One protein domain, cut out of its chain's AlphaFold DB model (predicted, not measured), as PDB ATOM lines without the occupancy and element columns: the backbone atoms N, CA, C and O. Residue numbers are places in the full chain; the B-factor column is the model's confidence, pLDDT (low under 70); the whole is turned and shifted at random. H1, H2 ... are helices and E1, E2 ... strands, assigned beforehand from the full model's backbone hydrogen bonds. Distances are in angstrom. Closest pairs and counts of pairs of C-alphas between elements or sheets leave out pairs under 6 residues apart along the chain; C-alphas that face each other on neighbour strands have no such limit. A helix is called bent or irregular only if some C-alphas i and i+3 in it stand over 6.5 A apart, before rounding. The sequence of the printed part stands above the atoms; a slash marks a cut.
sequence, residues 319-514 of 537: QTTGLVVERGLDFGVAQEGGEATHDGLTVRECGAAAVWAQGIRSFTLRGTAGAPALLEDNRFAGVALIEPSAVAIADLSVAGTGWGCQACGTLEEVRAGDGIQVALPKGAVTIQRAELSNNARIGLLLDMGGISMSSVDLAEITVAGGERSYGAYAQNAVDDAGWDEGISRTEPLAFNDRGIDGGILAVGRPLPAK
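Overview. This is residues 319 to 514 of the 537 residues of an uncharacterized protein of Deltaproteobacteria bacterium (UniProt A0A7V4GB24). The chain winds in stacked turns as a three-sided solenoid: E1, E4, E7 and the first parts of E10, E13 and E15 make one wall, E2, E5, E8, E17 and the second parts of those bent strands the next, and E3, E6, E9, E12, E14 and E16 the third. The hairpin of E11 and the first part of E12 reaches outward from the third wall, H1 sits at the end of the stack beside E16, and residues 499 to 514 run back past the third wall's outer side. The first two walls are one parallel branched sheet of ten strands; the third is a branched sheet of seven, mixed through antiparallel E11 and E12. The printed part has 196 residues, with seventeen named strands, then one named helix; it is mostly strand and compact, with a radius of gyration of the C-alphas of 15.0 A and spans of 40 by 37 by 29 A.

Along the chain. The ten-strand sheet holds E1, residues 319 to 321, from C-alpha 319 at (178.364, 3.642, 117.969), E2, 324 to 326, E4, 339 to 343, E5, 346 to 348, E7, 362 to 366, E8, 373 to 376, E10, 391 to 399, 20.4 A long, E13, 429 to 437, 20.7 A, E15, 456 to 464, 21.3 A, and E17, 487 to 489. The other holds E3, 331 to 336, E6, 355 to 358, E9, 380 to 386, E11, 404 to 408, E12, 412 to 423, 15.6 A, E14, 442 to 447, and E16, 470 to 475. H1, 493 to 498, ends at C-alpha 498, (139.633, 1.526, 122.597).

Arrangement. E10 bends by 82 degrees at residue 395; E7 and E8 lie on one side of it, E13 on the other. N 365 and O 392 are 2.9 A apart, N 375 and O 397 2.9 A, and N 393 and O 430 2.8 A, within hydrogen-bond range. E12 bends by 130 degrees at residue 419, with E9 and E11 on one side and E14 on the other; N 383 and O 419 are 2.9 A apart, N 406 and O 414 3.0 A, N 420 and O 443 2.8 A. The two twisted sheets form a sandwich, two sheets face to face, 9.4 A centre to centre where they face each other. H1 is at the second sheet's level, height 2.6 A; the closest C-alphas of H1 and E16 are Leu 493 and Gly 471, 4.8 A. It only grazes the first. In H1, 1 of 2 O i to N i+4 pairs is within range.

Size, cuts and confidence. The C-alphas farthest apart, Gly 370 and Leu 411, are 43.6 A apart. The printed part has no cut. The link E16 to E17, 11 residues, is long. Residues 410 to 411 and 510 to 514 have pLDDT under 70.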
ATOM      1  N   GLN A 319     178.775   3.650 119.361       98.69
ATOM      2  CA  GLN A 319     178.364   3.642 117.969       98.69
ATOM      3  C   GLN A 319     178.535   2.235 117.404       98.69
ATOM      4  O   GLN A 319     179.628   1.677 117.430       98.69
ATOM      5  N   THR A 320     177.473   1.653 116.855       98.69
ATOM      6  CA  THR A 320     177.550   0.344 116.197       98.69
ATOM      7  C   THR A 320     177.006   0.403 114.781       98.69
ATOM      8  O   THR A 320     175.965   1.013 114.568       98.69
ATOM      9  N   THR A 321     177.640  -0.282 113.835       98.62
ATOM     10  CA  THR A 321     177.145  -0.482 112.467       98.62
ATOM     11  C   THR A 321     177.101  -1.972 112.146       98.62
ATOM     12  O   THR A 321     178.133  -2.639 112.169       98.62
ATOM     13  N   GLY A 322     175.923  -2.516 111.848       98.06
ATOM     14  CA  GLY A 322     175.757  -3.937 111.528       98.06
ATOM     15  C   GLY A 322     176.118  -4.873 112.685       98.06
ATOM     16  O   GLY A 322     176.651  -5.954 112.444       98.06
ATOM     17  N   LEU A 323     175.893  -4.448 113.936       98.62
ATOM     18  CA  LEU A 323     176.004  -5.336 115.095       98.62
ATOM     19  C   LEU A 323     174.893  -6.388 115.018       98.62
ATOM     20  O   LEU A 323     173.724  -6.056 114.822       98.62
ATOM     21  N   VAL A 324     175.264  -7.651 115.197       98.62
ATOM     22  CA  VAL A 324     174.335  -8.782 115.226       98.62
ATOM     23  C   VAL A 324     174.376  -9.409 116.613       98.62
ATOM     24  O   VAL A 324     175.448  -9.792 117.065       98.62
ATOM     25  N   VAL A 325     173.234  -9.544 117.285       98.25
ATOM     26  CA  VAL A 325     173.113 -10.232 118.576       98.25
ATOM     27  C   VAL A 325     172.056 -11.320 118.470       98.25
ATOM     28  O   VAL A 325     170.898 -11.044 118.180       98.25
ATOM     29  N   GLU A 326     172.427 -12.578 118.684       97.62
ATOM     30  CA  GLU A 326     171.511 -13.691 118.431       97.62
ATOM     31  C   GLU A 326     171.525 -14.717 119.545       97.62
ATOM     32  O   GLU A 326     172.582 -15.135 120.035       97.62
ATOM     33  N   ARG A 327     170.334 -15.237 119.843       94.12
ATOM     34  CA  ARG A 327     170.152 -16.356 120.762       94.12
ATOM     35  C   ARG A 327     170.721 -16.038 122.149       94.12
ATOM     36  O   ARG A 327     171.319 -16.923 122.760       94.12
ATOM     37  N   GLY A 328     170.594 -14.791 122.605       90.62
ATOM     38  CA  GLY A 328     170.929 -14.398 123.973       90.62
ATOM     39  C   GLY A 328     169.910 -14.975 124.952       90.62
ATOM     40  O   GLY A 328     168.743 -15.134 124.603       90.62
ATOM     41  N   LEU A 329     170.323 -15.333 126.167       88.88
ATOM     42  CA  LEU A 329     169.359 -15.908 127.099       88.88
ATOM     43  C   LEU A 329     168.387 -14.853 127.636       88.88
ATOM     44  O   LEU A 329     167.195 -15.132 127.681       88.88
ATOM     45  N   ASP A 330     168.876 -13.662 127.965       91.44
ATOM     46  CA  ASP A 330     168.041 -12.562 128.433       91.44
ATOM     47  C   ASP A 330     168.119 -11.392 127.458       91.44
ATOM     48  O   ASP A 330     167.454 -11.408 126.422       91.44
ATOM     49  N   PHE A 331     168.930 -10.381 127.753       95.06
ATOM     50  CA  PHE A 331     168.961  -9.150 126.978       95.06
ATOM     51  C   PHE A 331     169.848  -9.297 125.745       95.06
ATOM     52  O   PHE A 331     170.955  -9.838 125.814       95.06
ATOM     53  N   GLY A 332     169.381  -8.776 124.612       97.06
ATOM     54  CA  GLY A 332     170.208  -8.631 123.419       97.06
ATOM     55  C   GLY A 332     171.249  -7.534 123.619       97.06
ATOM     56  O   GLY A 332     172.420  -7.814 123.868       97.06
ATOM     57  N   VAL A 333     170.810  -6.281 123.553       97.88
ATOM     58  CA  VAL A 333     171.622  -5.094 123.831       97.88
ATOM     59  C   VAL A 333     171.078  -4.391 125.069       97.88
ATOM     60  O   VAL A 333     169.901  -4.050 125.114       97.88
ATOM     61  N   ALA A 334     171.931  -4.138 126.056       96.94
ATOM     62  CA  ALA A 334     171.612  -3.334 127.227       96.94
ATOM     63  C   ALA A 334     172.515  -2.099 127.306       96.94
ATOM     64  O   ALA A 334     173.723  -2.203 127.124       96.94
ATOM     65  N   GLN A 335     171.943  -0.941 127.623       96.50
ATOM     66  CA  GLN A 335     172.654   0.325 127.784       96.50
ATOM     67  C   GLN A 335     172.225   1.022 129.080       96.50
ATOM     68  O   GLN A 335     171.033   1.200 129.347       96.50
ATOM     69  N   GLU A 336     173.197   1.475 129.870       95.00
ATOM     70  CA  GLU A 336     172.965   2.270 131.078       95.00
ATOM     71  C   GLU A 336     173.713   3.608 131.019       95.00
ATOM     72  O   GLU A 336     174.946   3.672 131.046       95.00
ATOM     73  N   GLY A 337     172.943   4.698 130.991       95.50
ATOM     74  CA  GLY A 337     173.482   6.046 130.850       95.50
ATOM     75  C   GLY A 337     174.099   6.295 129.473       95.50
ATOM     76  O   GLY A 337     173.898   5.530 128.532       95.50
ATOM     77  N   GLY A 338     174.873   7.378 129.359       96.69
ATOM     78  CA  GLY A 338     175.716   7.624 128.186       96.69
ATOM     79  C   GLY A 338     174.945   8.059 126.942       96.69
ATOM     80  O   GLY A 338     173.928   8.746 127.047       96.69
ATOM     81  N   GLU A 339     175.469   7.696 125.776       98.38
ATOM     82  CA  GLU A 339     174.897   7.971 124.454       98.38
ATOM     83  C   GLU A 339     175.064   6.725 123.581       98.38
ATOM     84  O   GLU A 339     176.103   6.074 123.649       98.38
ATOM     85  N   ALA A 340     174.073   6.394 122.755       98.44
ATOM     86  CA  ALA A 340     174.146   5.227 121.884       98.44
ATOM     87  C   ALA A 340     173.574   5.524 120.498       98.44
ATOM     88  O   ALA A 340     172.504   6.118 120.370       98.44
ATOM     89  N   THR A 341     174.289   5.092 119.463       98.75
ATOM     90  CA  THR A 341     173.843   5.078 118.067       98.75
ATOM     91  C   THR A 341     174.032   3.683 117.493       98.75
ATOM     92  O   THR A 341     175.146   3.160 117.467       98.75
ATOM     93  N   HIS A 342     172.954   3.088 117.001       98.69
ATOM     94  CA  HIS A 342     172.958   1.767 116.394       98.69
ATOM     95  C   HIS A 342     172.412   1.832 114.966       98.69
ATOM     96  O   HIS A 342     171.230   2.102 114.764       98.69
ATOM     97  N   ASP A 343     173.268   1.537 113.990       98.69
ATOM     98  CA  ASP A 343     172.953   1.543 112.563       98.69
ATOM     99  C   ASP A 343     172.899   0.100 112.046       98.69
ATOM    100  O   ASP A 343     173.895  -0.620 112.080       98.69
ATOM    101  N   GLY A 344     171.741  -0.357 111.572       98.19
ATOM    102  CA  GLY A 344     171.555  -1.719 111.058       98.19
ATOM    103  C   GLY A 344     171.721  -2.804 112.122       98.19
ATOM    104  O   GLY A 344     172.255  -3.873 111.832       98.19
ATOM    105  N   LEU A 345     171.312  -2.519 113.359       98.69
ATOM    106  CA  LEU A 345     171.310  -3.499 114.442       98.69
ATOM    107  C   LEU A 345     170.369  -4.662 114.104       98.69
ATOM    108  O   LEU A 345     169.224  -4.442 113.719       98.69
ATOM    109  N   THR A 346     170.851  -5.889 114.292       98.62
ATOM    110  CA  THR A 346     170.032  -7.104 114.239       98.62
ATOM    111  C   THR A 346     170.056  -7.782 115.599       98.62
ATOM    112  O   THR A 346     171.130  -8.152 116.068       98.62
ATOM    113  N   VAL A 347     168.897  -7.971 116.227       98.38
ATOM    114  CA  VAL A 347     168.773  -8.733 117.475       98.38
ATOM    115  C   VAL A 347     167.661  -9.759 117.354       98.38
ATOM    116  O   VAL A 347     166.513  -9.395 117.104       98.38
ATOM    117  N   ARG A 348     167.972 -11.039 117.560       98.00
ATOM    118  CA  ARG A 348     166.948 -12.084 117.467       98.00
ATOM    119  C   ARG A 348     167.079 -13.213 118.463       98.00
ATOM    120  O   ARG A 348     168.181 -13.564 118.893       98.00
ATOM    121  N   GLU A 349     165.941 -13.838 118.741       96.25
ATOM    122  CA  GLU A 349     165.838 -15.031 119.583       96.25
ATOM    123  C   GLU A 349     166.395 -14.799 121.005       96.25
ATOM    124  O   GLU A 349     166.947 -15.719 121.616       96.25
ATOM    125  N   CYS A 350     166.297 -13.570 121.532       95.19
ATOM    126  CA  CYS A 350     166.679 -13.243 122.907       95.19
ATOM    127  C   CYS A 350     165.529 -13.513 123.893       95.19
ATOM    128  O   CYS A 350     164.363 -13.246 123.603       95.19
ATOM    129  N   GLY A 351     165.827 -14.069 125.072       92.38
ATOM    130  CA  GLY A 351     164.789 -14.474 126.034       92.38
ATOM    131  C   GLY A 351     164.228 -13.357 126.924       92.38
ATOM    132  O   GLY A 351     163.267 -13.609 127.657       92.38
ATOM    133  N   ALA A 352     164.758 -12.140 126.814       93.38
ATOM    134  CA  ALA A 352     164.185 -10.888 127.300       93.38
ATOM    135  C   ALA A 352     164.306  -9.821 126.194       93.38
ATOM    136  O   ALA A 352     164.264 -10.158 125.007       93.38
ATOM    137  N   ALA A 353     164.420  -8.542 126.567       96.06
ATOM    138  CA  ALA A 353     164.333  -7.457 125.601       96.06
ATOM    139  C   ALA A 353     165.449  -7.506 124.545       96.06
ATOM    140  O   ALA A 353     166.620  -7.723 124.878       96.06
ATOM    141  N   ALA A 354     165.098  -7.239 123.285       97.56
ATOM    142  CA  ALA A 354     166.085  -7.149 122.213       97.56
ATOM    143  C   ALA A 354     167.020  -5.953 122.450       97.56
ATOM    144  O   ALA A 354     168.241  -6.088 122.403       97.56
ATOM    145  N   VAL A 355     166.438  -4.800 122.785       98.12
ATOM    146  CA  VAL A 355     167.151  -3.601 123.222       98.12
ATOM    147  C   VAL A 355     166.552  -3.085 124.525       98.12
ATOM    148  O   VAL A 355     165.354  -2.824 124.610       98.12
ATOM    149  N   TRP A 356     167.403  -2.879 125.524       97.44
ATOM    150  CA  TRP A 356     167.082  -2.204 126.773       97.44
ATOM    151  C   TRP A 356     168.004  -1.005 126.964       97.44
ATOM    152  O   TRP A 356     169.216  -1.174 127.051       97.44
ATOM    153  N   ALA A 357     167.467   0.201 127.104       96.88
ATOM    154  CA  ALA A 357     168.275   1.367 127.447       96.88
ATOM    155  C   ALA A 357     167.637   2.161 128.581       96.88
ATOM    156  O   ALA A 357     166.431   2.404 128.585       96.88
ATOM    157  N   GLN A 358     168.450   2.602 129.539       95.88
ATOM    158  CA  GLN A 358     167.958   3.387 130.665       95.88
ATOM    159  C   GLN A 358     168.835   4.582 131.012       95.88
ATOM    160  O   GLN A 358     170.063   4.507 130.959       95.88
ATOM    161  N   GLY A 359     168.196   5.682 131.415       95.94
ATOM    162  CA  GLY A 359     168.875   6.903 131.852       95.94
ATOM    163  C   GLY A 359     169.826   7.488 130.805       95.94
ATOM    164  O   GLY A 359     170.787   8.164 131.169       95.94
ATOM    165  N   ILE A 360     169.597   7.187 129.525       97.00
ATOM    166  CA  ILE A 360     170.475   7.557 128.417       97.00
ATOM    167  C   ILE A 360     170.257   9.016 128.002       97.00
ATOM    168  O   ILE A 360     169.125   9.501 127.967       97.00
ATOM    169  N   ARG A 361     171.341   9.728 127.672       98.25
ATOM    170  CA  ARG A 361     171.278  11.129 127.223       98.25
ATOM    171  C   ARG A 361     170.755  11.242 125.791       98.25
ATOM    172  O   ARG A 361     169.972  12.137 125.499       98.25
ATOM    173  N   SER A 362     171.170  10.331 124.918       98.50
ATOM    174  CA  SER A 362     170.728  10.242 123.525       98.50
ATOM    175  C   SER A 362     170.732   8.786 123.080       98.50
ATOM    176  O   SER A 362     171.747   8.109 123.240       98.50
ATOM    177  N   PHE A 363     169.615   8.320 122.527       98.69
ATOM    178  CA  PHE A 363     169.493   7.001 121.918       98.69
ATOM    179  C   PHE A 363     169.054   7.134 120.461       98.69
ATOM    180  O   PHE A 363     167.979   7.667 120.185       98.69
ATOM    181  N   THR A 364     169.870   6.627 119.540       98.75
ATOM    182  CA  THR A 364     169.541   6.526 118.118       98.75
ATOM    183  C   THR A 364     169.580   5.069 117.675       98.75
ATOM    184  O   THR A 364     170.588   4.391 117.859       98.75
ATOM    185  N   LEU A 365     168.503   4.594 117.056       98.69
ATOM    186  CA  LEU A 365     168.433   3.282 116.415       98.69
ATOM    187  C   LEU A 365     167.879   3.459 115.010       98.69
ATOM    188  O   LEU A 365     166.752   3.927 114.849       98.69
ATOM    189  N   ARG A 366     168.654   3.084 113.996       98.44
ATOM    190  CA  ARG A 366     168.199   3.174 112.613       98.44
ATOM    191  C   ARG A 366     168.612   2.007 111.738       98.44
ATOM    192  O   ARG A 366     169.582   1.314 112.033       98.44
ATOM    193  N   GLY A 367     167.886   1.807 110.645       97.44
ATOM    194  CA  GLY A 367     168.316   0.945 109.548       97.44
ATOM    195  C   GLY A 367     169.586   1.441 108.843       97.44
ATOM    196  O   GLY A 367     170.140   2.498 109.146       97.44
ATOM    197  N   THR A 368     170.052   0.660 107.872       96.38
ATOM    198  CA  THR A 368     171.124   1.050 106.940       96.38
ATOM    199  C   THR A 368     170.542   1.337 105.559       96.38
ATOM    200  O   THR A 368     169.341   1.190 105.331       96.38
ATOM    201  N   ALA A 369     171.379   1.772 104.613       92.88
ATOM    202  CA  ALA A 369     170.939   2.037 103.248       92.88
ATOM    203  C   ALA A 369     170.331   0.770 102.609       92.88
ATOM    204  O   ALA A 369     171.050  -0.111 102.144       92.88
ATOM    205  N   GLY A 370     168.998   0.708 102.579       91.44
ATOM    206  CA  GLY A 370     168.229  -0.362 101.944       91.44
ATOM    207  C   GLY A 370     167.755  -1.490 102.863       91.44
ATOM    208  O   GLY A 370     167.128  -2.416 102.353       91.44
ATOM    209  N   ALA A 371     168.007  -1.436 104.175       96.56
ATOM    210  CA  ALA A 371     167.520  -2.453 105.108       96.56
ATOM    211  C   ALA A 371     167.170  -1.852 106.478       96.56
ATOM    212  O   ALA A 371     167.961  -1.060 107.003       96.56
ATOM    213  N   PRO A 372     166.029  -2.230 107.083       97.12
ATOM    214  CA  PRO A 372     165.693  -1.779 108.423       97.12
ATOM    215  C   PRO A 372     166.625  -2.404 109.472       97.12
ATOM    216  O   PRO A 372     167.238  -3.448 109.237       97.12
ATOM    217  N   ALA A 373     166.712  -1.785 110.650       98.25
ATOM    218  CA  ALA A 373     167.151  -2.501 111.845       98.25
ATOM    219  C   ALA A 373     166.125  -3.604 112.156       98.25
ATOM    220  O   ALA A 373     164.930  -3.406 111.936       98.25
ATOM    221  N   LEU A 374     166.579  -4.761 112.633       98.44
ATOM    222  CA  LEU A 374     165.762  -5.971 112.699       98.44
ATOM    223  C   LEU A 374     165.753  -6.564 114.106       98.44
ATOM    224  O   LEU A 374     166.783  -7.037 114.581       98.44
ATOM    225  N   LEU A 375     164.596  -6.554 114.767       98.50
ATOM    226  CA  LEU A 375     164.410  -7.107 116.108       98.50
ATOM    227  C   LEU A 375     163.338  -8.206 116.068       98.50
ATOM    228  O   LEU A 375     162.146  -7.907 116.055       98.50
ATOM    229  N   GLU A 376     163.741  -9.477 116.042       98.31
ATOM    230  CA  GLU A 376     162.827 -10.599 115.756       98.31
ATOM    231  C   GLU A 376     162.822 -11.695 116.819       98.31
ATOM    232  O   GLU A 376     163.864 -12.069 117.356       98.31
ATOM    233  N   ASP A 377     161.644 -12.253 117.100       97.19
ATOM    234  CA  ASP A 377     161.468 -13.442 117.945       97.19
ATOM    235  C   ASP A 377     162.132 -13.323 119.331       97.19
ATOM    236  O   ASP A 377     162.573 -14.302 119.941       97.19
ATOM    237  N   ASN A 378     162.214 -12.093 119.836       96.88
ATOM    238  CA  ASN A 378     162.666 -11.799 121.190       96.88
ATOM    239  C   ASN A 378     161.503 -11.983 122.171       96.88
ATOM    240  O   ASN A 378     160.360 -12.209 121.773       96.88
ATOM    241  N   ARG A 379     161.747 -11.876 123.474       95.81
ATOM    242  CA  ARG A 379     160.671 -11.896 124.478       95.81
ATOM    243  C   ARG A 379     160.631 -10.583 125.234       95.81
ATOM    244  O   ARG A 379     161.562  -9.799 125.183       95.81
ATOM    245  N   PHE A 380     159.565 -10.360 125.991       95.75
ATOM    246  CA  PHE A 380     159.389  -9.180 126.837       95.75
ATOM    247  C   PHE A 380     159.212  -7.863 126.057       95.75
ATOM    248  O   PHE A 380     158.132  -7.285 126.122       95.75
ATOM    249  N   ALA A 381     160.218  -7.395 125.315       97.62
ATOM    250  CA  ALA A 381     160.137  -6.198 124.479       97.62
ATOM    251  C   ALA A 381     161.085  -6.279 123.268       97.62
ATOM    252  O   ALA A 381     162.198  -6.786 123.383       97.62
ATOM    253  N   GLY A 382     160.706  -5.716 122.124       98.19
ATOM    254  CA  GLY A 382     161.663  -5.411 121.061       98.19
ATOM    255  C   GLY A 382     162.607  -4.300 121.512       98.19
ATOM    256  O   GLY A 382     163.814  -4.499 121.618       98.19
ATOM    257  N   VAL A 383     162.047  -3.146 121.873       98.56
ATOM    258  CA  VAL A 383     162.788  -2.002 122.424       98.56
ATOM    259  C   VAL A 383     162.136  -1.539 123.722       98.56
ATOM    260  O   VAL A 383     160.945  -1.254 123.737       98.56
ATOM    261  N   ALA A 384     162.915  -1.400 124.792       97.69
ATOM    262  CA  ALA A 384     162.499  -0.788 126.050       97.69
ATOM    263  C   ALA A 384     163.441   0.370 126.414       97.69
ATOM    264  O   ALA A 384     164.622   0.154 126.694       97.69
ATOM    265  N   LEU A 385     162.923   1.600 126.415       97.62
ATOM    266  CA  LEU A 385     163.657   2.817 126.767       97.62
ATOM    267  C   LEU A 385     163.071   3.429 128.039       97.62
ATOM    268  O   LEU A 385     161.896   3.784 128.062       97.62
ATOM    269  N   ILE A 386     163.881   3.591 129.085       97.19
ATOM    270  CA  ILE A 386     163.436   4.119 130.384       97.19
ATOM    271  C   ILE A 386     164.194   5.388 130.729       97.19
ATOM    272  O   ILE A 386     165.421   5.406 130.816       97.19
ATOM    273  N   GLU A 387     163.452   6.457 130.975       97.00
ATOM    274  CA  GLU A 387     163.998   7.780 131.244       97.00
ATOM    275  C   GLU A 387     165.023   8.293 130.210       97.00
ATOM    276  O   GLU A 387     166.035   8.883 130.618       97.00
ATOM    277  N   PRO A 388     164.817   8.104 128.887       97.62
ATOM    278  CA  PRO A 388     165.711   8.687 127.896       97.62
ATOM    279  C   PRO A 388     165.547  10.211 127.844       97.62
ATOM    280  O   PRO A 388     164.435  10.732 127.936       97.62
ATOM    281  N   SER A 389     166.641  10.950 127.662       98.12
ATOM    282  CA  SER A 389     166.578  12.402 127.432       98.12
ATOM    283  C   SER A 389     166.308  12.773 125.973       98.12
ATOM    284  O   SER A 389     165.712  13.817 125.725       98.12
ATOM    285  N   ALA A 390     166.705  11.932 125.021       98.25
ATOM    286  CA  ALA A 390     166.384  12.082 123.607       98.25
ATOM    287  C   ALA A 390     166.342  10.707 122.932       98.25
ATOM    288  O   ALA A 390     167.209   9.867 123.190       98.25
ATOM    289  N   VAL A 391     165.346  10.489 122.073       98.56
ATOM    290  CA  VAL A 391     165.151   9.242 121.322       98.56
ATOM    291  C   VAL A 391     164.937   9.555 119.847       98.56
ATOM    292  O   VAL A 391     164.081  10.370 119.511       98.56
ATOM    293  N   ALA A 392     165.668   8.861 118.978       98.62
ATOM    294  CA  ALA A 392     165.442   8.847 117.540       98.62
ATOM    295  C   ALA A 392     165.458   7.400 117.025       98.62
ATOM    296  O   ALA A 392     166.496   6.742 117.012       98.62
ATOM    297  N   ILE A 393     164.304   6.897 116.599       98.69
ATOM    298  CA  ILE A 393     164.156   5.574 115.990       98.69
ATOM    299  C   ILE A 393     163.687   5.757 114.551       98.69
ATOM    300  O   ILE A 393     162.716   6.473 114.311       98.69
ATOM    301  N   ALA A 394     164.362   5.129 113.593       98.62
ATOM    302  CA  ALA A 394     164.009   5.220 112.179       98.62
ATOM    303  C   ALA A 394     164.231   3.894 111.446       98.62
ATOM    304  O   ALA A 394     165.209   3.218 111.725       98.62
ATOM    305  N   ASP A 395     163.398   3.534 110.469       98.25
ATOM    306  CA  ASP A 395     163.655   2.367 109.605       98.25
ATOM    307  C   ASP A 395     163.873   1.079 110.432       98.25
ATOM    308  O   ASP A 395     164.936   0.454 110.389       98.25
ATOM    309  N   LEU A 396     162.881   0.724 111.252       98.62
ATOM    310  CA  LEU A 396     162.944  -0.374 112.222       98.62
ATOM    311  C   LEU A 396     161.850  -1.409 111.936       98.62
ATOM    312  O   LEU A 396     160.693  -1.043 111.758       98.62
ATOM    313  N   SER A 397     162.197  -2.693 111.980       98.62
ATOM    314  CA  SER A 397     161.244  -3.803 112.023       98.62
ATOM    315  C   SER A 397     161.351  -4.525 113.361       98.62
ATOM    316  O   SER A 397     162.437  -4.959 113.757       98.62
ATOM    317  N   VAL A 398     160.224  -4.646 114.062       98.62
ATOM    318  CA  VAL A 398     160.084  -5.458 115.273       98.62
ATOM    319  C   VAL A 398     158.994  -6.491 115.044       98.62
ATOM    320  O   VAL A 398     157.822  -6.132 114.905       98.62
ATOM    321  N   ALA A 399     159.366  -7.769 115.034       98.50
ATOM    322  CA  ALA A 399     158.440  -8.855 114.749       98.50
ATOM    323  C   ALA A 399     158.479  -9.959 115.809       98.50
ATOM    324  O   ALA A 399     159.540 -10.359 116.285       98.50
ATOM    325  N   GLY A 400     157.305 -10.483 116.161       97.19
ATOM    326  CA  GLY A 400     157.204 -11.724 116.932       97.19
ATOM    327  C   GLY A 400     157.660 -11.617 118.389       97.19
ATOM    328  O   GLY A 400     158.007 -12.639 118.979       97.19
ATOM    329  N   THR A 401     157.656 -10.423 119.001       98.12
ATOM    330  CA  THR A 401     158.040 -10.300 120.415       98.12
ATOM    331  C   THR A 401     157.088 -11.105 121.298       98.12
ATOM    332  O   THR A 401     155.921 -10.753 121.476       98.12
ATOM    333  N   GLY A 402     157.590 -12.191 121.879       96.56
ATOM    334  CA  GLY A 402     156.838 -13.090 122.741       96.56
ATOM    335  C   GLY A 402     156.664 -12.562 124.165       96.56
ATOM    336  O   GLY A 402     157.378 -11.676 124.635       96.56
ATOM    337  N   TRP A 403     155.742 -13.172 124.910       95.12
ATOM    338  CA  TRP A 403     155.573 -12.876 126.333       95.12
ATOM    339  C   TRP A 403     156.848 -13.180 127.124       95.12
ATOM    340  O   TRP A 403     157.363 -14.300 127.082       95.12
ATOM    341  N   GLY A 404     157.307 -12.210 127.902       91.94
ATOM    342  CA  GLY A 404     158.372 -12.337 128.887       91.94
ATOM    343  C   GLY A 404     157.957 -11.743 130.229       91.94
ATOM    344  O   GLY A 404     156.906 -11.112 130.360       91.94
ATOM    345  N   CYS A 405     158.788 -11.974 131.234       88.50
ATOM    346  CA  CYS A 405     158.615 -11.469 132.587       88.50
ATOM    347  C   CYS A 405     159.955 -10.903 133.056       88.50
ATOM    348  O   CYS A 405     160.977 -11.572 132.891       88.50
ATOM    349  N   GLN A 406     159.927  -9.705 133.640       86.06
ATOM    350  CA  GLN A 406     161.093  -9.068 134.235       86.06
ATOM    351  C   GLN A 406     160.726  -8.463 135.586       86.06
ATOM    352  O   GLN A 406     159.683  -7.824 135.733       86.06
ATOM    353  N   ALA A 407     161.614  -8.622 136.566       81.25
ATOM    354  CA  ALA A 407     161.536  -7.860 137.801       81.25
ATOM    355  C   ALA A 407     161.959  -6.406 137.534       81.25
ATOM    356  O   ALA A 407     163.099  -6.141 137.141       81.25
ATOM    357  N   CYS A 408     161.042  -5.469 137.764       78.62
ATOM    358  CA  CYS A 408     161.287  -4.033 137.688       78.62
ATOM    359  C   CYS A 408     161.132  -3.431 139.091       78.62
ATOM    360  O   CYS A 408     160.163  -3.694 139.803       78.62
ATOM    361  N   GLY A 409     162.094  -2.608 139.518       73.00
ATOM    362  CA  GLY A 409     162.092  -2.069 140.880       73.00
ATOM    363  C   GLY A 409     162.321  -3.132 141.964       73.00
ATOM    364  O   GLY A 409     163.078  -4.082 141.773       73.00
ATOM    365  N   THR A 410     161.741  -2.932 143.151       66.00
ATOM    366  CA  THR A 410     162.039  -3.761 144.330       66.00
ATOM    367  C   THR A 410     161.206  -5.032 144.434       66.00
ATOM    368  O   THR A 410     161.694  -5.979 145.042       66.00
ATOM    369  N   LEU A 411     159.978  -5.069 143.902       62.34
ATOM    370  CA  LEU A 411     159.045  -6.186 144.124       62.34
ATOM    371  C   LEU A 411     158.025  -6.422 142.994       62.34
ATOM    372  O   LEU A 411     157.220  -7.344 143.113       62.34
ATOM    373  N   GLU A 412     158.016  -5.618 141.928       80.44
ATOM    374  CA  GLU A 412     156.998  -5.744 140.881       80.44
ATOM    375  C   GLU A 412     157.524  -6.533 139.686       80.44
ATOM    376  O   GLU A 412     158.539  -6.209 139.068       80.44
ATOM    377  N   GLU A 413     156.805  -7.601 139.361       84.19
ATOM    378  CA  GLU A 413     157.002  -8.334 138.126       84.19
ATOM    379  C   GLU A 413     156.188  -7.688 137.013       84.19
ATOM    380  O   GLU A 413     154.958  -7.616 137.077       84.19
ATOM    381  N   VAL A 414     156.876  -7.267 135.959       90.00
ATOM    382  CA  VAL A 414     156.238  -6.794 134.739       90.00
ATOM    383  C   VAL A 414     156.189  -7.949 133.753       90.00
ATOM    384  O   VAL A 414     157.209  -8.561 133.436       90.00
ATOM    385  N   ARG A 415     154.994  -8.241 133.239       93.06
ATOM    386  CA  ARG A 415     154.798  -9.152 132.107       93.06
ATOM    387  C   ARG A 415     154.519  -8.333 130.855       93.06
ATOM    388  O   ARG A 415     153.544  -7.579 130.814       93.06
ATOM    389  N   ALA A 416     155.364  -8.500 129.847       95.50
ATOM    390  CA  ALA A 416     155.323  -7.724 128.615       95.50
ATOM    391  C   ALA A 416     155.567  -8.611 127.390       95.50
ATOM    392  O   ALA A 416     156.003  -9.758 127.512       95.50
ATOM    393  N   GLY A 417     155.242  -8.083 126.220       97.19
ATOM    394  CA  GLY A 417     155.471  -8.700 124.917       97.19
ATOM    395  C   GLY A 417     155.378  -7.609 123.861       97.19
ATOM    396  O   GLY A 417     154.541  -7.682 122.964       97.19
ATOM    397  N   ASP A 418     156.122  -6.534 124.083       98.44
ATOM    398  CA  ASP A 418     155.888  -5.238 123.451       98.44
ATOM    399  C   ASP A 418     156.779  -5.070 122.227       98.44
ATOM    400  O   ASP A 418     157.912  -5.536 122.226       98.44
ATOM    401  N   GLY A 419     156.320  -4.367 121.195       98.56
ATOM    402  CA  GLY A 419     157.203  -3.974 120.099       98.56
ATOM    403  C   GLY A 419     158.205  -2.923 120.576       98.56
ATOM    404  O   GLY A 419     159.392  -3.197 120.739       98.56
ATOM    405  N   ILE A 420     157.708  -1.717 120.846       98.62
ATOM    406  CA  ILE A 420     158.479  -0.596 121.389       98.62
ATOM    407  C   ILE A 420     157.792  -0.075 122.642       98.62
ATOM    408  O   ILE A 420     156.584   0.160 122.658       98.62
ATOM    409  N   GLN A 421     158.592   0.194 123.662       98.12
ATOM    410  CA  GLN A 421     158.172   0.854 124.874       98.12
ATOM    411  C   GLN A 421     159.102   2.013 125.217       98.12
ATOM    412  O   GLN A 421     160.315   1.837 125.336       98.12
ATOM    413  N   VAL A 422     158.521   3.190 125.428       98.12
ATOM    414  CA  VAL A 422     159.222   4.371 125.943       98.12
ATOM    415  C   VAL A 422     158.541   4.793 127.235       98.12
ATOM    416  O   VAL A 422     157.362   5.134 127.227       98.12
ATOM    417  N   ALA A 423     159.272   4.744 128.343       97.62
ATOM    418  CA  ALA A 423     158.758   5.028 129.673       97.62
ATOM    419  C   ALA A 423     159.485   6.213 130.310       97.62
ATOM    420  O   ALA A 423     160.716   6.252 130.368       97.62
ATOM    421  N   LEU A 424     158.706   7.160 130.829       96.88
ATOM    422  CA  LEU A 424     159.153   8.354 131.541       96.88
ATOM    423  C   LEU A 424     160.219   9.165 130.773       96.88
ATOM    424  O   LEU A 424     161.228   9.535 131.384       96.88
ATOM    425  N   PRO A 425     160.064   9.427 129.454       97.69
ATOM    426  CA  PRO A 425     161.038  10.223 128.713       97.69
ATOM    427  C   PRO A 425     161.232  11.586 129.381       97.69
ATOM    428  O   PRO A 425     160.356  12.078 130.083       97.69
ATOM    429  N   LYS A 426     162.404  12.189 129.184       97.25
ATOM    430  CA  LYS A 426     162.780  13.508 129.727       97.25
ATOM    431  C   LYS A 426     162.934  14.575 128.644       97.25
ATOM    432  O   LYS A 426     163.227  15.724 128.963       97.25
ATOM    433  N   GLY A 427     162.765  14.200 127.380       96.44
ATOM    434  CA  GLY A 427     162.871  15.100 126.239       96.44
ATOM    435  C   GLY A 427     162.239  14.501 124.989       96.44
ATOM    436  O   GLY A 427     161.273  13.748 125.088       96.44
ATOM    437  N   ALA A 428     162.753  14.885 123.821       97.62
ATOM    438  CA  ALA A 428     162.120  14.574 122.544       97.62
ATOM    439  C   ALA A 428     162.145  13.073 122.220       97.62
ATOM    440  O   ALA A 428     163.150  12.391 122.450       97.62
ATOM    441  N   VAL A 429     161.045  12.589 121.643       98.31
ATOM    442  CA  VAL A 429     160.901  11.216 121.155       98.31
ATOM    443  C   VAL A 429     160.489  11.261 119.693       98.31
ATOM    444  O   VAL A 429     159.395  11.706 119.375       98.31
ATOM    445  N   THR A 430     161.347  10.774 118.805       98.62
ATOM    446  CA  THR A 430     161.052  10.652 117.376       98.62
ATOM    447  C   THR A 430     161.066   9.183 116.978       98.62
ATOM    448  O   THR A 430     162.062   8.496 117.201       98.62
ATOM    449  N   ILE A 431     159.973   8.697 116.385       98.56
ATOM    450  CA  ILE A 431     159.864   7.336 115.842       98.56
ATOM    451  C   ILE A 431     159.291   7.431 114.430       98.56
ATOM    452  O   ILE A 431     158.164   7.882 114.234       98.56
ATOM    453  N   GLN A 432     160.069   7.001 113.441       98.62
ATOM    454  CA  GLN A 432     159.703   7.098 112.033       98.62
ATOM    455  C   GLN A 432     159.883   5.762 111.313       98.62
ATOM    456  O   GLN A 432     160.843   5.045 111.583       98.62
ATOM    457  N   ARG A 433     159.010   5.443 110.351       98.19
ATOM    458  CA  ARG A 433     159.165   4.270 109.463       98.19
ATOM    459  C   ARG A 433     159.420   2.978 110.247       98.19
ATOM    460  O   ARG A 433     160.432   2.304 110.055       98.19
ATOM    461  N   ALA A 434     158.524   2.682 111.186       98.50
ATOM    462  CA  ALA A 434     158.614   1.507 112.044       98.50
ATOM    463  C   ALA A 434     157.511   0.497 111.705       98.50
ATOM    464  O   ALA A 434     156.335   0.855 111.652       98.50
ATOM    465  N   GLU A 435     157.882  -0.768 111.519       98.56
ATOM    466  CA  GLU A 435     156.962  -1.891 111.343       98.56
ATOM    467  C   GLU A 435     156.956  -2.750 112.609       98.56
ATOM    468  O   GLU A 435     157.970  -3.327 112.991       98.56
ATOM    469  N   LEU A 436     155.808  -2.818 113.284       98.56
ATOM    470  CA  LEU A 436     155.634  -3.514 114.557       98.56
ATOM    471  C   LEU A 436     154.615  -4.633 114.353       98.56
ATOM    472  O   LEU A 436     153.409  -4.383 114.349       98.56
ATOM    473  N   SER A 437     155.083  -5.865 114.166       98.38
ATOM    474  CA  SER A 437     154.226  -6.987 113.786       98.38
ATOM    475  C   SER A 437     154.218  -8.119 114.813       98.38
ATOM    476  O   SER A 437     155.239  -8.498 115.378       98.38
ATOM    477  N   ASN A 438     153.040  -8.696 115.060       97.38
ATOM    478  CA  ASN A 438     152.870  -9.916 115.859       97.38
ATOM    479  C   ASN A 438     153.513  -9.858 117.262       97.38
ATOM    480  O   ASN A 438     153.958 -10.876 117.789       97.38
ATOM    481  N   ASN A 439     153.550  -8.670 117.875       98.12
ATOM    482  CA  ASN A 439     154.005  -8.489 119.252       98.12
ATOM    483  C   ASN A 439     152.907  -8.957 120.217       98.12
ATOM    484  O   ASN A 439     151.729  -8.634 120.045       98.12
ATOM    485  N   ALA A 440     153.275  -9.756 121.215       97.25
ATOM    486  CA  ALA A 440     152.324 -10.525 122.008       97.25
ATOM    487  C   ALA A 440     151.407  -9.678 122.909       97.25
ATOM    488  O   ALA A 440     150.309 -10.136 123.238       97.25
ATOM    489  N   ARG A 441     151.839  -8.472 123.307       97.50
ATOM    490  CA  ARG A 441     151.071  -7.543 124.150       97.50
ATOM    491  C   ARG A 441     150.639  -6.299 123.387       97.50
ATOM    492  O   ARG A 441     149.444  -6.110 123.204       97.50
ATOM    493  N   ILE A 442     151.573  -5.446 122.978       98.31
ATOM    494  CA  ILE A 442     151.278  -4.165 122.324       98.31
ATOM    495  C   ILE A 442     152.355  -3.829 121.295       98.31
ATOM    496  O   ILE A 442     153.522  -4.135 121.510       98.31
ATOM    497  N   GLY A 443     151.989  -3.207 120.175       98.38
ATOM    498  CA  GLY A 443     152.967  -2.706 119.210       98.38
ATOM    499  C   GLY A 443     153.811  -1.573 119.787       98.38
ATOM    500  O   GLY A 443     155.024  -1.718 119.904       98.38
ATOM    501  N   LEU A 444     153.175  -0.468 120.181       98.56
ATOM    502  CA  LEU A 444     153.842   0.723 120.716       98.56
ATOM    503  C   LEU A 444     153.206   1.185 122.035       98.56
ATOM    504  O   LEU A 444     152.011   1.467 122.080       98.56
ATOM    505  N   LEU A 445     154.010   1.322 123.088       98.25
ATOM    506  CA  LEU A 445     153.597   1.884 124.374       98.25
ATOM    507  C   LEU A 445     154.425   3.125 124.724       98.25
ATOM    508  O   LEU A 445     155.644   3.045 124.887       98.25
ATOM    509  N   LEU A 446     153.748   4.261 124.888       98.06
ATOM    510  CA  LEU A 446     154.337   5.522 125.335       98.06
ATOM    511  C   LEU A 446     153.808   5.871 126.731       98.06
ATOM    512  O   LEU A 446     152.673   6.314 126.879       98.06
ATOM    513  N   ASP A 447     154.620   5.676 127.766       97.62
ATOM    514  CA  ASP A 447     154.322   6.172 129.111       97.62
ATOM    515  C   ASP A 447     155.078   7.479 129.343       97.62
ATOM    516  O   ASP A 447     156.284   7.484 129.585       97.62
ATOM    517  N   MET A 448     154.375   8.604 129.233       97.62
ATOM    518  CA  MET A 448     155.004   9.919 129.116       97.62
ATOM    519  C   MET A 448     155.358  10.572 130.453       97.62
ATOM    520  O   MET A 448     156.020  11.608 130.457       97.62
ATOM    521  N   GLY A 449     154.942  10.006 131.590       95.38
ATOM    522  CA  GLY A 449     155.322  10.511 132.916       95.38
ATOM    523  C   GLY A 449     154.986  11.987 133.188       95.38
ATOM    524  O   GLY A 449     155.664  12.635 133.981       95.38
ATOM    525  N   GLY A 450     153.969  12.533 132.521       95.19
ATOM    526  CA  GLY A 450     153.528  13.924 132.611       95.19
ATOM    527  C   GLY A 450     154.123  14.864 131.556       95.19
ATOM    528  O   GLY A 450     153.854  16.064 131.613       95.19
ATOM    529  N   ILE A 451     154.919  14.367 130.605       95.38
ATOM    530  CA  ILE A 451     155.416  15.174 129.480       95.38
ATOM    531  C   ILE A 451     154.325  15.360 128.414       95.38
ATOM    532  O   ILE A 451     153.435  14.525 128.245       95.38
ATOM    533  N   SER A 452     154.381  16.497 127.714       95.94
ATOM    534  CA  SER A 452     153.470  16.819 126.614       95.94
ATOM    535  C   SER A 452     153.715  15.941 125.386       95.94
ATOM    536  O   SER A 452     154.865  15.747 124.991       95.94
ATOM    537  N   MET A 453     152.649  15.501 124.709       95.88
ATOM    538  CA  MET A 453     152.778  14.796 123.423       95.88
ATOM    539  C   MET A 453     153.366  15.669 122.308       95.88
ATOM    540  O   MET A 453     153.853  15.137 121.320       95.88
ATOM    541  N   SER A 454     153.418  16.994 122.473       95.25
ATOM    542  CA  SER A 454     154.069  17.891 121.504       95.25
ATOM    543  C   SER A 454     155.581  17.665 121.352       95.25
ATOM    544  O   SER A 454     156.165  18.116 120.369       95.25
ATOM    545  N   SER A 455     156.232  16.972 122.298       95.19
ATOM    546  CA  SER A 455     157.634  16.553 122.170       95.19
ATOM    547  C   SER A 455     157.804  15.189 121.493       95.19
ATOM    548  O   SER A 455     158.918  14.664 121.468       95.19
ATOM    549  N   VAL A 456     156.713  14.594 121.008       97.62
ATOM    550  CA  VAL A 456     156.697  13.293 120.346       97.62
ATOM    551  C   VAL A 456     156.397  13.494 118.859       97.62
ATOM    552  O   VAL A 456     155.381  14.079 118.502       97.62
ATOM    553  N   ASP A 457     157.283  12.999 117.999       97.81
ATOM    554  CA  ASP A 457     157.122  12.983 116.542       97.81
ATOM    555  C   ASP A 457     157.007  11.534 116.056       97.81
ATOM    556  O   ASP A 457     157.974  10.768 116.124       97.81
ATOM    557  N   LEU A 458     155.814  11.148 115.599       98.25
ATOM    558  CA  LEU A 458     155.507   9.808 115.102       98.25
ATOM    559  C   LEU A 458     155.129   9.894 113.625       98.25
ATOM    560  O   LEU A 458     154.185  10.598 113.273       98.25
ATOM    561  N   ALA A 459     155.820   9.147 112.763       98.38
ATOM    562  CA  ALA A 459     155.528   9.148 111.331       98.38
ATOM    563  C   ALA A 459     155.699   7.767 110.694       98.38
ATOM    564  O   ALA A 459     156.682   7.071 110.940       98.38
ATOM    565  N   GLU A 460     154.775   7.394 109.808       98.00
ATOM    566  CA  GLU A 460     154.867   6.167 109.001       98.00
ATOM    567  C   GLU A 460     155.066   4.898 109.857       98.00
ATOM    568  O   GLU A 460     155.865   4.021 109.533       98.00
ATOM    569  N   ILE A 461     154.349   4.804 110.978       98.62
ATOM    570  CA  ILE A 461     154.385   3.634 111.862       98.62
ATOM    571  C   ILE A 461     153.261   2.685 111.458       98.62
ATOM    572  O   ILE A 461     152.099   3.083 111.395       98.62
ATOM    573  N   THR A 462     153.584   1.418 111.215       98.50
ATOM    574  CA  THR A 462     152.599   0.365 110.953       98.50
ATOM    575  C   THR A 462     152.602  -0.636 112.093       98.50
ATOM    576  O   THR A 462     153.642  -1.201 112.422       98.50
ATOM    577  N   VAL A 463     151.430  -0.887 112.675       98.31
ATOM    578  CA  VAL A 463     151.241  -1.912 113.697       98.31
ATOM    579  C   VAL A 463     150.287  -2.988 113.194       98.31
ATOM    580  O   VAL A 463     149.137  -2.704 112.849       98.31
ATOM    581  N   ALA A 464     150.767  -4.229 113.183       98.06
ATOM    582  CA  ALA A 464     150.015  -5.407 112.773       98.06
ATOM    583  C   ALA A 464     150.053  -6.485 113.867       98.06
ATOM    584  O   ALA A 464     151.068  -6.694 114.527       98.06
ATOM    585  N   GLY A 465     148.953  -7.204 114.070       95.69
ATOM    586  CA  GLY A 465     148.889  -8.231 115.109       95.69
ATOM    587  C   GLY A 465     147.566  -8.986 115.138       95.69
ATOM    588  O   GLY A 465     146.690  -8.773 114.300       95.69
ATOM    589  N   GLY A 466     147.440  -9.896 116.102       93.19
ATOM    590  CA  GLY A 466     146.266 -10.753 116.265       93.19
ATOM    591  C   GLY A 466     145.191 -10.171 117.189       93.19
ATOM    592  O   GLY A 466     145.327  -9.091 117.755       93.19
ATOM    593  N   GLU A 467     144.129 -10.947 117.412       93.50
ATOM    594  CA  GLU A 467     142.954 -10.559 118.218       93.50
ATOM    595  C   GLU A 467     143.239 -10.225 119.686       93.50
ATOM    596  O   GLU A 467     142.402  -9.614 120.343       93.50
ATOM    597  N   ARG A 468     144.398 -10.619 120.220       93.31
ATOM    598  CA  ARG A 468     144.740 -10.465 121.645       93.31
ATOM    599  C   ARG A 468     145.800  -9.403 121.929       93.31
ATOM    600  O   ARG A 468     146.116  -9.192 123.095       93.31
ATOM    601  N   SER A 469     146.359  -8.783 120.895       96.12
ATOM    602  CA  SER A 469     147.359  -7.721 121.024       96.12
ATOM    603  C   SER A 469     146.716  -6.342 120.899       96.12
ATOM    604  O   SER A 469     145.673  -6.185 120.263       96.12
ATOM    605  N   TYR A 470     147.367  -5.343 121.478       97.81
ATOM    606  CA  TYR A 470     147.069  -3.927 121.299       97.81
ATOM    607  C   TYR A 470     147.931  -3.341 120.174       97.81
ATOM    608  O   TYR A 470     149.017  -3.841 119.869       97.81
ATOM    609  N   GLY A 471     147.439  -2.284 119.541       98.00
ATOM    610  CA  GLY A 471     148.132  -1.555 118.494       98.00
ATOM    611  C   GLY A 471     149.134  -0.580 119.093       98.00
ATOM    612  O   GLY A 471     150.325  -0.876 119.206       98.00
ATOM    613  N   ALA A 472     148.643   0.591 119.484       97.69
ATOM    614  CA  ALA A 472     149.470   1.631 120.074       97.69
ATOM    615  C   ALA A 472     148.706   2.416 121.137       97.69
ATOM    616  O   ALA A 472     147.572   2.838 120.901       97.69
ATOM    617  N   TYR A 473     149.358   2.663 122.272       97.38
ATOM    618  CA  TYR A 473     148.765   3.329 123.425       97.38
ATOM    619  C   TYR A 473     149.731   4.344 124.038       97.38
ATOM    620  O   TYR A 473     150.909   4.044 124.252       97.38
ATOM    621  N   ALA A 474     149.217   5.535 124.338       97.00
ATOM    622  CA  ALA A 474     149.917   6.566 125.085       97.00
ATOM    623  C   ALA A 474     149.202   6.791 126.420       97.00
ATOM    624  O   ALA A 474     147.974   6.834 126.474       97.00
ATOM    625  N   GLN A 475     149.969   6.935 127.497       96.62
ATOM    626  CA  GLN A 475     149.449   7.152 128.843       96.62
ATOM    627  C   GLN A 475     150.276   8.177 129.604       96.62
ATOM    628  O   GLN A 475     151.431   8.451 129.271       96.62
ATOM    629  N   ASN A 476     149.671   8.724 130.661       95.75
ATOM    630  CA  ASN A 476     150.292   9.723 131.528       95.75
ATOM    631  C   ASN A 476     150.856  10.927 130.750       95.75
ATOM    632  O   ASN A 476     151.852  11.506 131.167       95.75
ATOM    633  N   ALA A 477     150.262  11.295 129.614       94.69
ATOM    634  CA  ALA A 477     150.703  12.422 128.801       94.69
ATOM    635  C   ALA A 477     149.875  13.682 129.082       94.69
ATOM    636  O   ALA A 477     148.737  13.607 129.548       94.69
ATOM    637  N   VAL A 478     150.450  14.844 128.776       91.56
ATOM    638  CA  VAL A 478     149.720  16.118 128.711       91.56
ATOM    639  C   VAL A 478     149.390  16.412 127.246       91.56
ATOM    640  O   VAL A 478     150.256  16.259 126.385       91.56
ATOM    641  N   ASP A 479     148.163  16.857 126.971       81.19
ATOM    642  CA  ASP A 479     147.667  17.204 125.628       81.19
ATOM    643  C   ASP A 479     147.777  16.050 124.613       81.19
ATOM    644  O   ASP A 479     148.586  16.084 123.690       81.19
ATOM    645  N   ASP A 480     146.956  15.014 124.777       81.00
ATOM    646  CA  ASP A 480     146.999  13.773 123.992       81.00
ATOM    647  C   ASP A 480     146.144  13.791 122.711       81.00
ATOM    648  O   ASP A 480     146.052  12.789 122.013       81.00
ATOM    649  N   ALA A 481     145.508  14.899 122.333       90.62
ATOM    650  CA  ALA A 481     144.687  14.908 121.123       90.62
ATOM    651  C   ALA A 481     145.540  14.725 119.849       90.62
ATOM    652  O   ALA A 481     146.460  15.500 119.601       90.62
ATOM    653  N   GLY A 482     145.197  13.732 119.017       92.56
ATOM    654  CA  GLY A 482     145.825  13.504 117.705       92.56
ATOM    655  C   GLY A 482     147.239  12.917 117.754       92.56
ATOM    656  O   GLY A 482     147.942  12.926 116.748       92.56
ATOM    657  N   TRP A 483     147.675  12.400 118.905       95.31
ATOM    658  CA  TRP A 483     149.041  11.900 119.083       95.31
ATOM    659  C   TRP A 483     149.428  10.753 118.134       95.31
ATOM    660  O   TRP A 483     150.611  10.519 117.898       95.31
ATOM    661  N   ASP A 484     148.442  10.026 117.608       96.06
ATOM    662  CA  ASP A 484     148.615   8.817 116.813       96.06
ATOM    663  C   ASP A 484     148.348   9.003 115.311       96.06
ATOM    664  O   ASP A 484     148.243   8.009 114.592       96.06
ATOM    665  N   GLU A 485     148.281  10.242 114.805       96.50
ATOM    666  CA  GLU A 485     148.048  10.538 113.378       96.50
ATOM    667  C   GLU A 485     149.065   9.861 112.434       96.50
ATOM    668  O   GLU A 485     148.730   9.508 111.302       96.50
ATOM    669  N   GLY A 486     150.296   9.625 112.900       97.44
ATOM    670  CA  GLY A 486     151.347   8.921 112.159       97.44
ATOM    671  C   GLY A 486     151.301   7.389 112.242       97.44
ATOM    672  O   GLY A 486     152.212   6.739 111.724       97.44
ATOM    673  N   ILE A 487     150.291   6.805 112.902       98.19
ATOM    674  CA  ILE A 487     150.200   5.365 113.183       98.19
ATOM    675  C   ILE A 487     149.051   4.717 112.402       98.19
ATOM    676  O   ILE A 487     147.871   4.971 112.636       98.19
ATOM    677  N   SER A 488     149.394   3.766 111.536       98.06
ATOM    678  CA  SER A 488     148.452   2.849 110.891       98.06
ATOM    679  C   SER A 488     148.352   1.543 111.676       98.06
ATOM    680  O   SER A 488     149.359   0.898 111.958       98.06
ATOM    681  N   ARG A 489     147.129   1.123 112.011       97.12
ATOM    682  CA  ARG A 489     146.854  -0.118 112.753       97.12
ATOM    683  C   ARG A 489     145.995  -1.046 111.906       97.12
ATOM    684  O   ARG A 489     145.021  -0.592 111.305       97.12
ATOM    685  N   THR A 490     146.299  -2.339 111.883       94.31
ATOM    686  CA  THR A 490     145.368  -3.321 111.315       94.31
ATOM    687  C   THR A 490     144.205  -3.564 112.277       94.31
ATOM    688  O   THR A 490     144.394  -3.601 113.492       94.31
ATOM    689  N   GLU A 491     143.002  -3.811 111.764       90.00
ATOM    690  CA  GLU A 491     141.979  -4.488 112.574       90.00
ATOM    691  C   GLU A 491     142.495  -5.898 112.920       90.00
ATOM    692  O   GLU A 491     143.071  -6.543 112.038       90.00
ATOM    693  N   PRO A 492     142.374  -6.383 114.171       93.81
ATOM    694  CA  PRO A 492     141.502  -5.911 115.261       93.81
ATOM    695  C   PRO A 492     142.151  -4.946 116.280       93.81
ATOM    696  O   PRO A 492     141.539  -4.614 117.295       93.81
ATOM    697  N   LEU A 493     143.386  -4.494 116.061       95.00
ATOM    698  CA  LEU A 493     144.160  -3.763 117.074       95.00
ATOM    699  C   LEU A 493     143.513  -2.427 117.470       95.00
ATOM    700  O   LEU A 493     143.439  -2.105 118.651       95.00
ATOM    701  N   ALA A 494     142.974  -1.684 116.500       92.75
ATOM    702  CA  ALA A 494     142.282  -0.416 116.751       92.75
ATOM    703  C   ALA A 494     140.994  -0.586 117.583       92.75
ATOM    704  O   ALA A 494     140.556   0.334 118.283       92.75
ATOM    705  N   PHE A 495     140.351  -1.755 117.515       94.25
ATOM    706  CA  PHE A 495     139.251  -2.096 118.413       94.25
ATOM    707  C   PHE A 495     139.755  -2.359 119.836       94.25
ATOM    708  O   PHE A 495     139.189  -1.812 120.782       94.25
ATOM    709  N   ASN A 496     140.836  -3.128 119.978       95.75
ATOM    710  CA  ASN A 496     141.422  -3.459 121.277       95.75
ATOM    711  C   ASN A 496     141.937  -2.217 122.018       95.75
ATOM    712  O   ASN A 496     141.680  -2.084 123.212       95.75
ATOM    713  N   ASP A 497     142.579  -1.281 121.315       96.06
ATOM    714  CA  ASP A 497     143.109  -0.038 121.899       96.06
ATOM    715  C   ASP A 497     142.009   0.790 122.587       96.06
ATOM    716  O   ASP A 497     142.212   1.328 123.672       96.06
ATOM    717  N   ARG A 498     140.797   0.829 122.011       93.56
ATOM    718  CA  ARG A 498     139.633   1.526 122.597       93.56
ATOM    719  C   ARG A 498     139.067   0.841 123.841       93.56
ATOM    720  O   ARG A 498     138.291   1.457 124.567       93.56
ATOM    721  N   GLY A 499     139.390  -0.436 124.040       93.56
ATOM    722  CA  GLY A 499     138.959  -1.228 125.188       93.56
ATOM    723  C   GLY A 499     139.884  -1.114 126.399       93.56
ATOM    724  O   GLY A 499     139.560  -1.683 127.440       93.56
ATOM    725  N   ILE A 500     141.018  -0.414 126.276       94.75
ATOM    726  CA  ILE A 500     141.928  -0.178 127.397       94.75
ATOM    727  C   ILE A 500     141.233   0.760 128.391       94.75
ATOM    728  O   ILE A 500     141.032   1.942 128.119       94.75
ATOM    729  N   ASP A 501     140.863   0.210 129.546       91.06
ATOM    730  CA  ASP A 501     140.378   0.960 130.703       91.06
ATOM    731  C   ASP A 501     141.494   1.017 131.756       91.06
ATOM    732  O   ASP A 501     142.003  -0.018 132.197       91.06
ATOM    733  N   GLY A 502     141.914   2.226 132.130       91.44
ATOM    734  CA  GLY A 502     143.110   2.454 132.946       91.44
ATOM    735  C   GLY A 502     144.415   2.453 132.142       91.44
ATOM    736  O   GLY A 502     144.414   2.691 130.942       91.44
ATOM    737  N   GLY A 503     145.544   2.243 132.824       92.62
ATOM    738  CA  GLY A 503     146.876   2.220 132.209       92.62
ATOM    739  C   GLY A 503     147.406   0.806 131.982       92.62
ATOM    740  O   GLY A 503     147.032  -0.140 132.680       92.62
ATOM    741  N   ILE A 504     148.336   0.667 131.042       94.38
ATOM    742  CA  ILE A 504     149.139  -0.543 130.868       94.38
ATOM    743  C   ILE A 504     150.367  -0.428 131.771       94.38
ATOM    744  O   ILE A 504     151.034   0.605 131.810       94.38
ATOM    745  N   LEU A 505     150.696  -1.502 132.495       93.94
ATOM    746  CA  LEU A 505     151.899  -1.524 133.324       93.94
ATOM    747  C   LEU A 505     153.141  -1.329 132.447       93.94
ATOM    748  O   LEU A 505     153.461  -2.180 131.598       93.94
ATOM    749  N   ALA A 506     153.813  -0.201 132.665       92.50
ATOM    750  CA  ALA A 506     155.031   0.151 131.970       92.50
ATOM    751  C   ALA A 506     156.271  -0.425 132.663       92.50
ATOM    752  O   ALA A 506     156.259  -0.735 133.854       92.50
ATOM    753  N   VAL A 507     157.349  -0.586 131.903       91.69
ATOM    754  CA  VAL A 507     158.620  -1.078 132.431       91.69
ATOM    755  C   VAL A 507     159.312   0.014 133.228       91.69
ATOM    756  O   VAL A 507     159.444   1.151 132.782       91.69
ATOM    757  N   GLY A 508     159.745  -0.346 134.432       88.50
ATOM    758  CA  GLY A 508     160.595   0.493 135.268       88.50
ATOM    759  C   GLY A 508     162.063   0.116 135.116       88.50
ATOM    760  O   GLY A 508     162.398  -0.898 134.501       88.50
ATOM    761  N   ARG A 509     162.951   0.903 135.737       79.81
ATOM    762  CA  ARG A 509     164.375   0.552 135.841       79.81
ATOM    763  C   ARG A 509     164.497  -0.871 136.419       79.81
ATOM    764  O   ARG A 509     163.965  -1.114 137.512       79.81
ATOM    765  N   PRO A 510     165.191  -1.815 135.754       69.88
ATOM    766  CA  PRO A 510     165.669  -2.989 136.453       69.88
ATOM    767  C   PRO A 510     166.780  -2.533 137.417       69.88
ATOM    768  O   PRO A 510     167.110  -1.348 137.527       69.88
ATOM    769  N   LEU A 511     167.427  -3.474 138.088       57.84
ATOM    770  CA  LEU A 511     168.602  -3.212 138.921       57.84
ATOM    771  C   LEU A 511     169.937  -3.498 138.171       57.84
ATOM    772  O   LEU A 511     170.776  -4.195 138.746       57.84
ATOM    773  N   PRO A 512     170.195  -3.038 136.918       53.25
ATOM    774  CA  PRO A 512     171.310  -3.550 136.117       53.25
ATOM    775  C   PRO A 512     172.684  -3.146 136.658       53.25
ATOM    776  O   PRO A 512     173.622  -3.922 136.511       53.25
ATOM    777  N   ALA A 513     172.813  -2.036 137.396       52.03
ATOM    778  CA  ALA A 513     174.083  -1.655 138.025       52.03
ATOM    779  C   ALA A 513     174.630  -2.714 139.010       52.03
ATOM    780  O   ALA A 513     175.813  -2.708 139.339       52.03
ATOM    781  N   LYS A 514     173.789  -3.643 139.489       59.97
ATOM    782  CA  LYS A 514     174.217  -4.771 140.329       59.97
ATOM    783  C   LYS A 514     174.511  -6.053 139.544       59.97
ATOM    784  O   LYS A 514     174.953  -7.016 140.160       59.97
TER     785      LYS A 514